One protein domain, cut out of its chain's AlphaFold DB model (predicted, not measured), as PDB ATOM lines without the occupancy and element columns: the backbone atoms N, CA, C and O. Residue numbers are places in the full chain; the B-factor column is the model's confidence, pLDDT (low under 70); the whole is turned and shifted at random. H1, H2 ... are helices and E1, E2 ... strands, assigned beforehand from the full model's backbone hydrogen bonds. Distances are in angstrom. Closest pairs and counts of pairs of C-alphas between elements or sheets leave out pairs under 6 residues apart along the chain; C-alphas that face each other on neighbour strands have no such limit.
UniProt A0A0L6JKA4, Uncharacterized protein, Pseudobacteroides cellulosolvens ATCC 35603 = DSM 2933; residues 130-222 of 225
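This is residues 130 to 222 of the 225 residues of an uncharacterized protein of Pseudobacteroides cellulosolvens ATCC 35603 = DSM 2933 (UniProt A0A0L6JKA4). With little regular structure, this is one strongly twisted antiparallel folded sheet, curled like part of a barrel: E1 and E2 face E5, E4 and E3 across the hinge E6. Short H1 lies at one end, and the long loop of residues 159 to 190 reaches the other. Of 93 printed residues, 37 are in named elements, E1 E2 H1 E3 E4 E5 E6, mostly strand; it is compact, radius of gyration of the C-alphas 12.2 A, spanning 36 by 27 by 23 A.

Start at E6, residues 213 to 221; its hairpin partner E5, residues 203 to 207, has N 206 and O 214 within hydrogen-bond range, 2.8 A. E2, residues 135 to 138, pairs with E6 through N 136 and O 220, 2.8 A, and forms a hairpin with E1, residues 130 to 132, N 130 and O 137, 2.9 A. E4, residues 191 to 195, forms hairpins with E5, N 193 and O 205 within hydrogen-bond range at 2.8 A, and with E3, residues 152 to 158, N 153 and O 194 within hydrogen-bond range at 2.8 A. E3 to E6 form a meander, each strand the antiparallel neighbour of the one before. H1, residues 148 to 151, is on the sheet at a height of 7.6 A, and is too short for an O i to N i+4 pair.

Find C-alpha 130 at (13.313, 29.610, 53.209), where E1 begins; E6 runs 23.4 A to C-alpha 221 at (18.603, 39.023, 58.080).

The printed part has no cut; the link E3 to E4 is long, and pLDDT is under 70 at residues 140 to 146 and 163 to 185.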
ATOM      1  N   ILE A 130      11.975  30.202  53.270       78.31
ATOM      2  CA  ILE A 130      13.313  29.610  53.209       78.31
ATOM      3  C   ILE A 130      14.276  30.435  54.048       78.31
ATOM      4  O   ILE A 130      14.191  31.660  54.067       78.31
ATOM      5  N   VAL A 131      15.228  29.763  54.692       80.31
ATOM      6  CA  VAL A 131      16.393  30.422  55.286       80.31
ATOM      7  C   VAL A 131      17.622  30.018  54.477       80.31
ATOM      8  O   VAL A 131      17.950  28.833  54.373       80.31
ATOM      9  N   TRP A 132      18.283  31.002  53.870       80.31
ATOM     10  CA  TRP A 132      19.460  30.808  53.023       80.31
ATOM     11  C   TRP A 132      20.444  31.968  53.206       80.31
ATOM     12  O   TRP A 132      20.055  33.128  53.160       80.31
ATOM     13  N   ASP A 133      21.714  31.636  53.449       80.06
ATOM     14  CA  ASP A 133      22.829  32.573  53.673       80.06
ATOM     15  C   ASP A 133      22.519  33.758  54.618       80.06
ATOM     16  O   ASP A 133      22.720  34.928  54.302       80.06
ATOM     17  N   ASN A 134      22.007  33.452  55.816       79.69
ATOM     18  CA  ASN A 134      21.535  34.429  56.810       79.69
ATOM     19  C   ASN A 134      20.305  35.264  56.388       79.69
ATOM     20  O   ASN A 134      19.911  36.145  57.144       79.69
ATOM     21  N   GLY A 135      19.681  35.027  55.234       83.25
ATOM     22  CA  GLY A 135      18.413  35.647  54.834       83.25
ATOM     23  C   GLY A 135      17.205  34.751  55.115       83.25
ATOM     24  O   GLY A 135      17.258  33.553  54.846       83.25
ATOM     25  N   GLU A 136      16.119  35.332  55.623       83.00
ATOM     26  CA  GLU A 136      14.766  34.754  55.650       83.00
ATOM     27  C   GLU A 136      14.011  35.221  54.396       83.00
ATOM     28  O   GLU A 136      14.075  36.400  54.046       83.00
ATOM     29  N   TYR A 137      13.297  34.319  53.724       84.06
ATOM     30  CA  TYR A 137      12.570  34.574  52.476       84.06
ATOM     31  C   TYR A 137      11.167  33.954  52.524       84.06
ATOM     32  O   TYR A 137      10.991  32.876  53.081       84.06
ATOM     33  N   ASP A 138      10.191  34.590  51.876       80.81
ATOM     34  CA  ASP A 138       8.757  34.264  51.926       80.81
ATOM     35  C   ASP A 138       8.216  33.776  50.571       80.81
ATOM     36  O   ASP A 138       8.349  34.489  49.566       80.81
ATOM     37  N   PHE A 139       7.559  32.609  50.531       77.69
ATOM     38  CA  PHE A 139       6.758  32.177  49.378       77.69
ATOM     39  C   PHE A 139       5.354  32.765  49.486       77.69
ATOM     40  O   PHE A 139       4.423  32.160  50.029       77.69
ATOM     41  N   GLN A 140       5.211  33.971  48.955       67.88
ATOM     42  CA  GLN A 140       3.996  34.746  49.128       67.88
ATOM     43  C   GLN A 140       2.790  34.151  48.414       67.88
ATOM     44  O   GLN A 140       2.807  33.957  47.201       67.88
ATOM     45  N   GLY A 141       1.701  34.002  49.172       55.28
ATOM     46  CA  GLY A 141       0.338  34.101  48.658       55.28
ATOM     47  C   GLY A 141       0.044  33.275  47.407       55.28
ATOM     48  O   GLY A 141      -0.272  33.853  46.370       55.28
ATOM     49  N   ASN A 142       0.014  31.947  47.573       51.22
ATOM     50  CA  ASN A 142      -0.506  30.950  46.626       51.22
ATOM     51  C   ASN A 142       0.471  30.522  45.500       51.22
ATOM     52  O   ASN A 142       0.658  31.228  44.511       51.22
ATOM     53  N   PHE A 143       0.966  29.271  45.569       55.81
ATOM     54  CA  PHE A 143       1.707  28.572  44.490       55.81
ATOM     55  C   PHE A 143       0.919  28.419  43.171       55.81
ATOM     56  O   PHE A 143       1.417  27.874  42.183       55.81
ATOM     57  N   ALA A 144      -0.334  28.877  43.143       48.72
ATOM     58  CA  ALA A 144      -1.126  29.045  41.934       48.72
ATOM     59  C   ALA A 144      -0.594  30.161  41.007       48.72
ATOM     60  O   ALA A 144      -0.897  30.142  39.813       48.72
ATOM     61  N   TYR A 145       0.183  31.127  41.516       55.59
ATOM     62  CA  TYR A 145       0.646  32.283  40.739       55.59
ATOM     63  C   TYR A 145       2.019  32.081  40.082       55.59
ATOM     64  O   TYR A 145       3.006  32.694  40.473       55.59
ATOM     65  N   GLY A 146       2.021  31.306  38.995       68.44
ATOM     66  CA  GLY A 146       3.080  31.327  37.979       68.44
ATOM     67  C   GLY A 146       4.197  30.295  38.152       68.44
ATOM     68  O   GLY A 146       4.558  29.906  39.255       68.44
ATOM     69  N   ASP A 147       4.744  29.851  37.018       87.50
ATOM     70  CA  ASP A 147       6.016  29.130  36.948       87.50
ATOM     71  C   ASP A 147       7.104  30.142  36.556       87.50
ATOM     72  O   ASP A 147       7.151  30.598  35.416       87.50
ATOM     73  N   GLU A 148       7.981  30.505  37.492       91.75
ATOM     74  CA  GLU A 148       9.032  31.534  37.352       91.75
ATOM     75  C   GLU A 148      10.222  31.085  36.478       91.75
ATOM     76  O   GLU A 148      11.311  31.660  36.527       91.75
ATOM     77  N   ARG A 149      10.029  30.042  35.662       94.50
ATOM     78  CA  ARG A 149      11.036  29.383  34.818       94.50
ATOM     79  C   ARG A 149      11.832  30.354  33.948       94.50
ATOM     80  O   ARG A 149      13.052  30.231  33.847       94.50
ATOM     81  N   ASP A 150      11.160  31.339  33.361       95.06
ATOM     82  CA  ASP A 150      11.793  32.325  32.480       95.06
ATOM     83  C   ASP A 150      12.694  33.311  33.242       95.06
ATOM     84  O   ASP A 150      13.608  33.887  32.649       95.06
ATOM     85  N   ASN A 151      12.516  33.434  34.560       94.25
ATOM     86  CA  ASN A 151      13.291  34.296  35.453       94.25
ATOM     87  C   ASN A 151      14.428  33.554  36.187       94.25
ATOM     88  O   ASN A 151      15.179  34.181  36.935       94.25
ATOM     89  N   VAL A 152      14.603  32.245  35.955       96.31
ATOM     90  CA  VAL A 152      15.645  31.408  36.582       96.31
ATOM     91  C   VAL A 152      17.051  31.808  36.125       96.31
ATOM     92  O   VAL A 152      17.400  31.678  34.951       96.31
ATOM     93  N   GLY A 153      17.871  32.277  37.063       96.75
ATOM     94  CA  GLY A 153      19.293  32.554  36.875       96.75
ATOM     95  C   GLY A 153      20.198  31.372  37.252       96.75
ATOM     96  O   GLY A 153      19.875  30.206  37.042       96.75
ATOM     97  N   GLU A 154      21.362  31.692  37.813       96.56
ATOM     98  CA  GLU A 154      22.365  30.730  38.294       96.56
ATOM     99  C   GLU A 154      21.849  29.886  39.478       96.56
ATOM    100  O   GLU A 154      21.209  30.423  40.383       96.56
ATOM    101  N   GLU A 155      22.168  28.583  39.506       95.75
ATOM    102  CA  GLU A 155      21.934  27.700  40.664       95.75
ATOM    103  C   GLU A 155      22.901  28.065  41.804       95.75
ATOM    104  O   GLU A 155      24.105  27.853  41.698       95.75
ATOM    105  N   ILE A 156      22.366  28.591  42.908       92.25
ATOM    106  CA  ILE A 156      23.124  29.056  44.088       92.25
ATOM    107  C   ILE A 156      23.078  28.087  45.270       92.25
ATOM    108  O   ILE A 156      23.758  28.281  46.278       92.25
ATOM    109  N   GLY A 157      22.269  27.034  45.187       89.62
ATOM    110  CA  GLY A 157      22.186  26.064  46.262       89.62
ATOM    111  C   GLY A 157      21.097  25.027  46.075       89.62
ATOM    112  O   GLY A 157      20.458  24.917  45.030       89.62
ATOM    113  N   LYS A 158      20.897  24.243  47.134       89.38
ATOM    114  CA  LYS A 158      19.861  23.217  47.213       89.38
ATOM    115  C   LYS A 158      19.252  23.195  48.602       89.38
ATOM    116  O   LYS A 158      19.952  23.388  49.598       89.38
ATOM    117  N   VAL A 159      17.971  22.860  48.649       82.94
ATOM    118  CA  VAL A 159      17.269  22.420  49.848       82.94
ATOM    119  C   VAL A 159      17.974  21.196  50.408       82.94
ATOM    120  O   VAL A 159      18.294  20.264  49.672       82.94
ATOM    121  N   LYS A 160      18.217  21.175  51.714       79.94
ATOM    122  CA  LYS A 160      18.975  20.096  52.367       79.94
ATOM    123  C   LYS A 160      18.302  19.568  53.661       79.94
ATOM    124  O   LYS A 160      18.847  18.661  54.277       79.94
ATOM    125  N   ASN A 161      17.161  20.135  54.084       74.75
ATOM    126  CA  ASN A 161      16.251  19.678  55.160       74.75
ATOM    127  C   ASN A 161      14.892  20.391  54.979       74.75
ATOM    128  O   ASN A 161      14.813  21.345  54.202       74.75
ATOM    129  N   ILE A 162      13.862  19.920  55.686       72.25
ATOM    130  CA  ILE A 162      12.524  20.522  55.792       72.25
ATOM    131  C   ILE A 162      12.141  20.481  57.278       72.25
ATOM    132  O   ILE A 162      12.216  19.415  57.895       72.25
ATOM    133  N   VAL A 163      11.749  21.613  57.857       64.50
ATOM    134  CA  VAL A 163      11.187  21.681  59.217       64.50
ATOM    135  C   VAL A 163       9.652  21.660  59.113       64.50
ATOM    136  O   VAL A 163       9.085  21.972  58.071       64.50
ATOM    137  N   LYS A 164       8.985  21.117  60.140       58.69
ATOM    138  CA  LYS A 164       7.531  20.845  60.145       58.69
ATOM    139  C   LYS A 164       6.737  21.760  61.077       58.69
ATOM    140  O   LYS A 164       5.523  21.618  61.179       58.69
ATOM    141  N   ASP A 165       7.437  22.600  61.823       57.50
ATOM    142  CA  ASP A 165       6.891  23.451  62.868       57.50
ATOM    143  C   ASP A 165       7.646  24.786  62.811       57.50
ATOM    144  O   ASP A 165       8.732  24.884  63.394       57.50
ATOM    145  N   PRO A 166       7.104  25.792  62.102       50.53
ATOM    146  CA  PRO A 166       7.797  27.056  61.868       50.53
ATOM    147  C   PRO A 166       7.995  27.869  63.157       50.53
ATOM    148  O   PRO A 166       8.770  28.822  63.173       50.53
ATOM    149  N   THR A 167       7.349  27.494  64.271       49.62
ATOM    150  CA  THR A 167       7.582  28.136  65.576       49.62
ATOM    151  C   THR A 167       8.921  27.745  66.207       49.62
ATOM    152  O   THR A 167       9.389  28.422  67.115       49.62
ATOM    153  N   LYS A 168       9.582  26.688  65.710       51.25
ATOM    154  CA  LYS A 168      10.862  26.176  66.234       51.25
ATOM    155  C   LYS A 168      12.107  26.746  65.541       51.25
ATOM    156  O   LYS A 168      13.184  26.166  65.646       51.25
ATOM    157  N   LEU A 169      11.973  27.880  64.855       53.53
ATOM    158  CA  LEU A 169      13.073  28.579  64.176       53.53
ATOM    159  C   LEU A 169      13.984  29.402  65.120       53.53
ATOM    160  O   LEU A 169      14.831  30.162  64.651       53.53
ATOM    161  N   GLU A 170      13.851  29.257  66.443       37.09
ATOM    162  CA  GLU A 170      14.691  29.964  67.417       37.09
ATOM    163  C   GLU A 170      16.129  29.406  67.490       37.09
ATOM    164  O   GLU A 170      16.355  28.223  67.724       37.09
ATOM    165  N   SER A 171      17.096  30.310  67.286       34.69
ATOM    166  CA  SER A 171      18.540  30.232  67.581       34.69
ATOM    167  C   SER A 171      19.204  28.844  67.724       34.69
ATOM    168  O   SER A 171      19.131  28.209  68.775       34.69
ATOM    169  N   GLY A 172      20.028  28.474  66.734       31.25
ATOM    170  CA  GLY A 172      21.156  27.547  66.940       31.25
ATOM    171  C   GLY A 172      21.087  26.186  66.236       31.25
ATOM    172  O   GLY A 172      22.032  25.404  66.340       31.25
ATOM    173  N   ILE A 173      20.030  25.873  65.476       31.28
ATOM    174  CA  ILE A 173      20.026  24.657  64.643       31.28
ATOM    175  C   ILE A 173      20.657  24.960  63.281       31.28
ATOM    176  O   ILE A 173      20.015  25.488  62.369       31.28
ATOM    177  N   ILE A 174      21.932  24.575  63.125       35.41
ATOM    178  CA  ILE A 174      22.623  24.586  61.830       35.41
ATOM    179  C   ILE A 174      21.896  23.655  60.865       35.41
ATOM    180  O   ILE A 174      22.084  22.435  60.818       35.41
ATOM    181  N   THR A 175      21.125  24.287  60.000       32.53
ATOM    182  CA  THR A 175      20.458  23.654  58.882       32.53
ATOM    183  C   THR A 175      20.581  24.628  57.706       32.53
ATOM    184  O   THR A 175      19.688  25.422  57.455       32.53
ATOM    185  N   VAL A 176      21.697  24.552  56.954       35.75
ATOM    186  CA  VAL A 176      21.907  25.104  55.577       35.75
ATOM    187  C   VAL A 176      20.913  24.486  54.570       35.75
ATOM    188  O   VAL A 176      21.287  23.889  53.564       35.75
ATOM    189  N   LYS A 177      19.659  24.388  54.984       27.95
ATOM    190  CA  LYS A 177      18.860  23.178  54.858       27.95
ATOM    191  C   LYS A 177      17.410  23.512  55.306       27.95
ATOM    192  O   LYS A 177      17.040  23.256  56.438       27.95
ATOM    193  N   GLY A 178      16.544  24.087  54.487       30.81
ATOM    194  CA  GLY A 178      16.817  24.694  53.188       30.81
ATOM    195  C   GLY A 178      15.572  25.294  52.532       30.81
ATOM    196  O   GLY A 178      15.709  26.316  51.883       30.81
ATOM    197  N   VAL A 179      14.394  24.686  52.732       35.28
ATOM    198  CA  VAL A 179      13.054  25.200  52.385       35.28
ATOM    199  C   VAL A 179      12.062  24.646  53.419       35.28
ATOM    200  O   VAL A 179      11.799  23.444  53.433       35.28
ATOM    201  N   GLU A 180      11.512  25.517  54.266       40.25
ATOM    202  CA  GLU A 180      10.233  25.297  54.956       40.25
ATOM    203  C   GLU A 180       9.111  25.813  54.065       40.25
ATOM    204  O   GLU A 180       8.410  26.767  54.375       40.25
ATOM    205  N   ALA A 181       8.941  25.190  52.914       42.78
ATOM    206  CA  ALA A 181       7.653  25.252  52.261       42.78
ATOM    207  C   ALA A 181       6.787  24.121  52.797       42.78
ATOM    208  O   ALA A 181       7.294  23.180  53.417       42.78
ATOM    209  N   ASP A 182       5.494  24.184  52.482       44.00
ATOM    210  CA  ASP A 182       4.576  23.086  52.720       44.00
ATOM    211  C   ASP A 182       5.248  21.805  52.212       44.00
ATOM    212  O   ASP A 182       5.707  21.740  51.065       44.00
ATOM    213  N   ALA A 183       5.354  20.803  53.085       48.94
ATOM    214  CA  ALA A 183       6.071  19.569  52.801       48.94
ATOM    215  C   ALA A 183       5.460  18.806  51.611       48.94
ATOM    216  O   ALA A 183       6.067  17.856  51.116       48.94
ATOM    217  N   THR A 184       4.290  19.223  51.118       57.59
ATOM    218  CA  THR A 184       3.723  18.849  49.819       57.59
ATOM    219  C   THR A 184       4.557  19.360  48.625       57.59
ATOM    220  O   THR A 184       4.860  18.559  47.741       57.59
ATOM    221  N   HIS A 185       5.012  20.620  48.618       69.56
ATOM    222  CA  HIS A 185       5.502  21.338  47.430       69.56
ATOM    223  C   HIS A 185       7.008  21.197  47.138       69.56
ATOM    224  O   HIS A 185       7.386  21.284  45.972       69.56
ATOM    225  N   PHE A 186       7.884  20.952  48.124       79.25
ATOM    226  CA  PHE A 186       9.350  20.923  47.914       79.25
ATOM    227  C   PHE A 186      10.036  19.742  48.609       79.25
ATOM    228  O   PHE A 186       9.523  19.191  49.582       79.25
ATOM    229  N   SER A 187      11.195  19.332  48.087       81.94
ATOM    230  CA  SER A 187      11.961  18.177  48.571       81.94
ATOM    231  C   SER A 187      13.360  18.578  49.024       81.94
ATOM    232  O   SER A 187      13.959  19.509  48.491       81.94
ATOM    233  N   ILE A 188      13.956  17.786  49.920       82.75
ATOM    234  CA  ILE A 188      15.417  17.748  50.059       82.75
ATOM    235  C   ILE A 188      16.018  17.453  48.675       82.75
ATOM    236  O   ILE A 188      15.613  16.505  48.009       82.75
ATOM    237  N   GLY A 189      16.954  18.291  48.232       85.06
ATOM    238  CA  GLY A 189      17.535  18.271  46.889       85.06
ATOM    239  C   GLY A 189      16.940  19.282  45.900       85.06
ATOM    240  O   GLY A 189      17.603  19.549  44.897       85.06
ATOM    241  N   SER A 190      15.769  19.883  46.176       87.88
ATOM    242  CA  SER A 190      15.195  20.973  45.363       87.88
ATOM    243  C   SER A 190      16.224  22.086  45.150       87.88
ATOM    244  O   SER A 190      16.912  22.490  46.088       87.88
ATOM    245  N   LYS A 191      16.359  22.571  43.916       93.31
ATOM    246  CA  LYS A 191      17.363  23.576  43.546       93.31
ATOM    247  C   LYS A 191      16.911  24.992  43.899       93.31
ATOM    248  O   LYS A 191      15.720  25.290  43.828       93.31
ATOM    249  N   ILE A 192      17.870  25.843  44.258       91.31
ATOM    250  CA  ILE A 192      17.691  27.266  44.575       91.31
ATOM    251  C   ILE A 192      18.520  28.076  43.575       91.31
ATOM    252  O   ILE A 192      19.676  27.738  43.311       91.31
ATOM    253  N   TYR A 193      17.939  29.145  43.040       94.19
ATOM    254  CA  TYR A 193      18.489  29.958  41.962       94.19
ATOM    255  C   TYR A 193      18.413  31.452  42.280       94.19
ATOM    256  O   TYR A 193      17.485  31.900  42.957       94.19
ATOM    257  N   LYS A 194      19.334  32.236  41.714       94.25
ATOM    258  CA  LYS A 194      19.141  33.689  41.572       94.25
ATOM    259  C   LYS A 194      17.954  33.971  40.649       94.25
ATOM    260  O   LYS A 194      17.684  33.203  39.726       94.25
ATOM    261  N   ILE A 195      17.307  35.112  40.848       93.62
ATOM    262  CA  ILE A 195      16.454  35.727  39.826       93.62
ATOM    263  C   ILE A 195      17.383  36.400  38.797       93.62
ATOM    264  O   ILE A 195      18.364  37.043  39.180       93.62
ATOM    265  N   LYS A 196      17.126  36.236  37.492       96.19
ATOM    266  CA  LYS A 196      17.922  36.879  36.429       96.19
ATOM    267  C   LYS A 196      17.963  38.399  36.624       96.19
ATOM    268  O   LYS A 196      16.921  39.033  36.593       96.19
ATOM    269  N   ASN A 197      19.170  38.965  36.690       93.31
ATOM    270  CA  ASN A 197      19.444  40.409  36.786       93.31
ATOM    271  C   ASN A 197      19.034  41.105  38.106       93.31
ATOM    272  O   ASN A 197      19.057  42.332  38.149       93.31
ATOM    273  N   ASN A 198      18.726  40.364  39.176       88.81
ATOM    274  CA  ASN A 198      18.340  40.922  40.484       88.81
ATOM    275  C   ASN A 198      19.351  40.538  41.583       88.81
ATOM    276  O   ASN A 198      20.066  39.537  41.451       88.81
ATOM    277  N   SER A 199      19.390  41.295  42.691       88.44
ATOM    278  CA  SER A 199      20.145  40.870  43.885       88.44
ATOM    279  C   SER A 199      19.467  39.690  44.591       88.44
ATOM    280  O   SER A 199      18.244  39.542  44.561       88.44
ATOM    281  N   ILE A 200      20.260  38.895  45.317       86.06
ATOM    282  CA  ILE A 200      19.744  37.912  46.283       86.06
ATOM    283  C   ILE A 200      18.916  38.582  47.392       86.06
ATOM    284  O   ILE A 200      17.973  37.976  47.886       86.06
ATOM    285  N   ASP A 201      19.186  39.852  47.711       84.62
ATOM    286  CA  ASP A 201      18.434  40.633  48.708       84.62
ATOM    287  C   ASP A 201      17.022  41.032  48.236       84.62
ATOM    288  O   ASP A 201      16.225  41.552  49.011       84.62
ATOM    289  N   GLU A 202      16.687  40.799  46.963       83.94
ATOM    290  CA  GLU A 202      15.331  40.986  46.430       83.94
ATOM    291  C   GLU A 202      14.531  39.675  46.453       83.94
ATOM    292  O   GLU A 202      13.302  39.671  46.581       83.94
ATOM    293  N   GLY A 203      15.221  38.539  46.345       88.81
ATOM    294  CA  GLY A 203      14.621  37.215  46.383       88.81
ATOM    295  C   GLY A 203      15.410  36.151  45.631       88.81
ATOM    296  O   GLY A 203      16.436  36.397  44.997       88.81
ATOM    297  N   VAL A 204      14.872  34.938  45.677       91.50
ATOM    298  CA  VAL A 204      15.417  33.742  45.026       91.50
ATOM    299  C   VAL A 204      14.291  32.947  44.371       91.50
ATOM    300  O   VAL A 204      13.114  33.162  44.653       91.50
ATOM    301  N   ILE A 205      14.642  32.008  43.500       92.19
ATOM    302  CA  ILE A 205      13.700  31.062  42.895       92.19
ATOM    303  C   ILE A 205      14.032  29.653  43.376       92.19
ATOM    304  O   ILE A 205      15.200  29.278  43.457       92.19
ATOM    305  N   VAL A 206      13.014  28.848  43.673       90.75
ATOM    306  CA  VAL A 206      13.173  27.472  44.151       90.75
ATOM    307  C   VAL A 206      12.363  26.507  43.288       90.75
ATOM    308  O   VAL A 206      11.197  26.751  42.993       90.75
ATOM    309  N   GLN A 207      12.967  25.383  42.903       91.94
ATOM    310  CA  GLN A 207      12.300  24.335  42.130       91.94
ATOM    311  C   GLN A 207      11.418  23.438  43.021       91.94
ATOM    312  O   GLN A 207      11.921  22.750  43.916       91.94
ATOM    313  N   GLY A 208      10.115  23.413  42.748       88.19
ATOM    314  CA  GLY A 208       9.133  22.555  43.413       88.19
ATOM    315  C   GLY A 208       9.140  21.108  42.903       88.19
ATOM    316  O   GLY A 208       9.694  20.788  41.850       88.19
ATOM    317  N   LYS A 209       8.478  20.213  43.646       85.69
ATOM    318  CA  LYS A 209       8.230  18.813  43.248       85.69
ATOM    319  C   LYS A 209       7.320  18.695  42.029       85.69
ATOM    320  O   LYS A 209       7.381  17.693  41.325       85.69
ATOM    321  N   ASP A 210       6.492  19.709  41.790       86.44
ATOM    322  CA  ASP A 210       5.636  19.834  40.610       86.44
ATOM    323  C   ASP A 210       6.418  20.217  39.340       86.44
ATOM    324  O   ASP A 210       5.832  20.358  38.269       86.44
ATOM    325  N   GLY A 211       7.743  20.384  39.442       89.62
ATOM    326  CA  GLY A 211       8.614  20.756  38.330       89.62
ATOM    327  C   GLY A 211       8.520  22.230  37.929       89.62
ATOM    328  O   GLY A 211       9.143  22.611  36.935       89.62
ATOM    329  N   LYS A 212       7.770  23.044  38.685       91.38
ATOM    330  CA  LYS A 212       7.717  24.499  38.532       91.38
ATOM    331  C   LYS A 212       8.779  25.186  39.382       91.38
ATOM    332  O   LYS A 212       9.379  24.598  40.285       91.38
ATOM    333  N   TYR A 213       8.978  26.457  39.091       92.00
ATOM    334  CA  TYR A 213       9.890  27.361  39.753       92.00
ATOM    335  C   TYR A 213       9.073  28.413  40.505       92.00
ATOM    336  O   TYR A 213       8.222  29.082  39.928       92.00
ATOM    337  N   HIS A 214       9.323  28.542  41.803       87.94
ATOM    338  CA  HIS A 214       8.538  29.370  42.720       87.94
ATOM    339  C   HIS A 214       9.431  30.466  43.302       87.94
ATOM    340  O   HIS A 214      10.501  30.166  43.836       87.94
ATOM    341  N   LYS A 215       9.020  31.734  43.209       89.12
ATOM    342  CA  LYS A 215       9.780  32.868  43.757       89.12
ATOM    343  C   LYS A 215       9.553  33.008  45.264       89.12
ATOM    344  O   LYS A 215       8.417  33.125  45.714       89.12
ATOM    345  N   ALA A 216      10.643  33.079  46.025       85.62
ATOM    346  CA  ALA A 216      10.650  33.503  47.419       85.62
ATOM    347  C   ALA A 216      11.199  34.938  47.512       85.62
ATOM    348  O   ALA A 216      12.252  35.246  46.953       85.62
ATOM    349  N   THR A 217      10.489  35.831  48.197       85.75
ATOM    350  CA  THR A 217      10.888  37.246  48.358       85.75
ATOM    351  C   THR A 217      11.674  37.415  49.645       85.75
ATOM    352  O   THR A 217      11.229  36.899  50.667       85.75
ATOM    353  N   TYR A 218      12.775  38.167  49.643       85.38
ATOM    354  CA  TYR A 218      13.509  38.448  50.879       85.38
ATOM    355  C   TYR A 218      12.601  39.101  51.945       85.38
ATOM    356  O   TYR A 218      11.690  39.888  51.645       85.38
ATOM    357  N   ILE A 219      12.829  38.726  53.201       78.19
ATOM    358  CA  ILE A 219      12.234  39.342  54.386       78.19
ATOM    359  C   ILE A 219      13.338  40.098  55.123       78.19
ATOM    360  O   ILE A 219      13.407  41.317  55.031       78.19
ATOM    361  N   ARG A 220      14.211  39.389  55.844       77.44
ATOM    362  CA  ARG A 220      15.156  39.993  56.793       77.44
ATOM    363  C   ARG A 220      16.411  39.153  56.972       77.44
ATOM    364  O   ARG A 220      16.465  37.988  56.581       77.44
ATOM    365  N   LYS A 221      17.403  39.734  57.648       80.50
ATOM    366  CA  LYS A 221      18.603  39.023  58.080       80.50
ATOM    367  C   LYS A 221      18.348  38.282  59.395       80.50
ATOM    368  O   LYS A 221      18.053  38.901  60.413       80.50
ATOM    369  N   VAL A 222      18.531  36.968  59.381       74.12
ATOM    370  CA  VAL A 222      18.509  36.097  60.558       74.12
ATOM    371  C   VAL A 222      19.890  36.109  61.211       74.12
ATOM    372  O   VAL A 222      20.910  35.946  60.538       74.12
TER     373      VAL A 222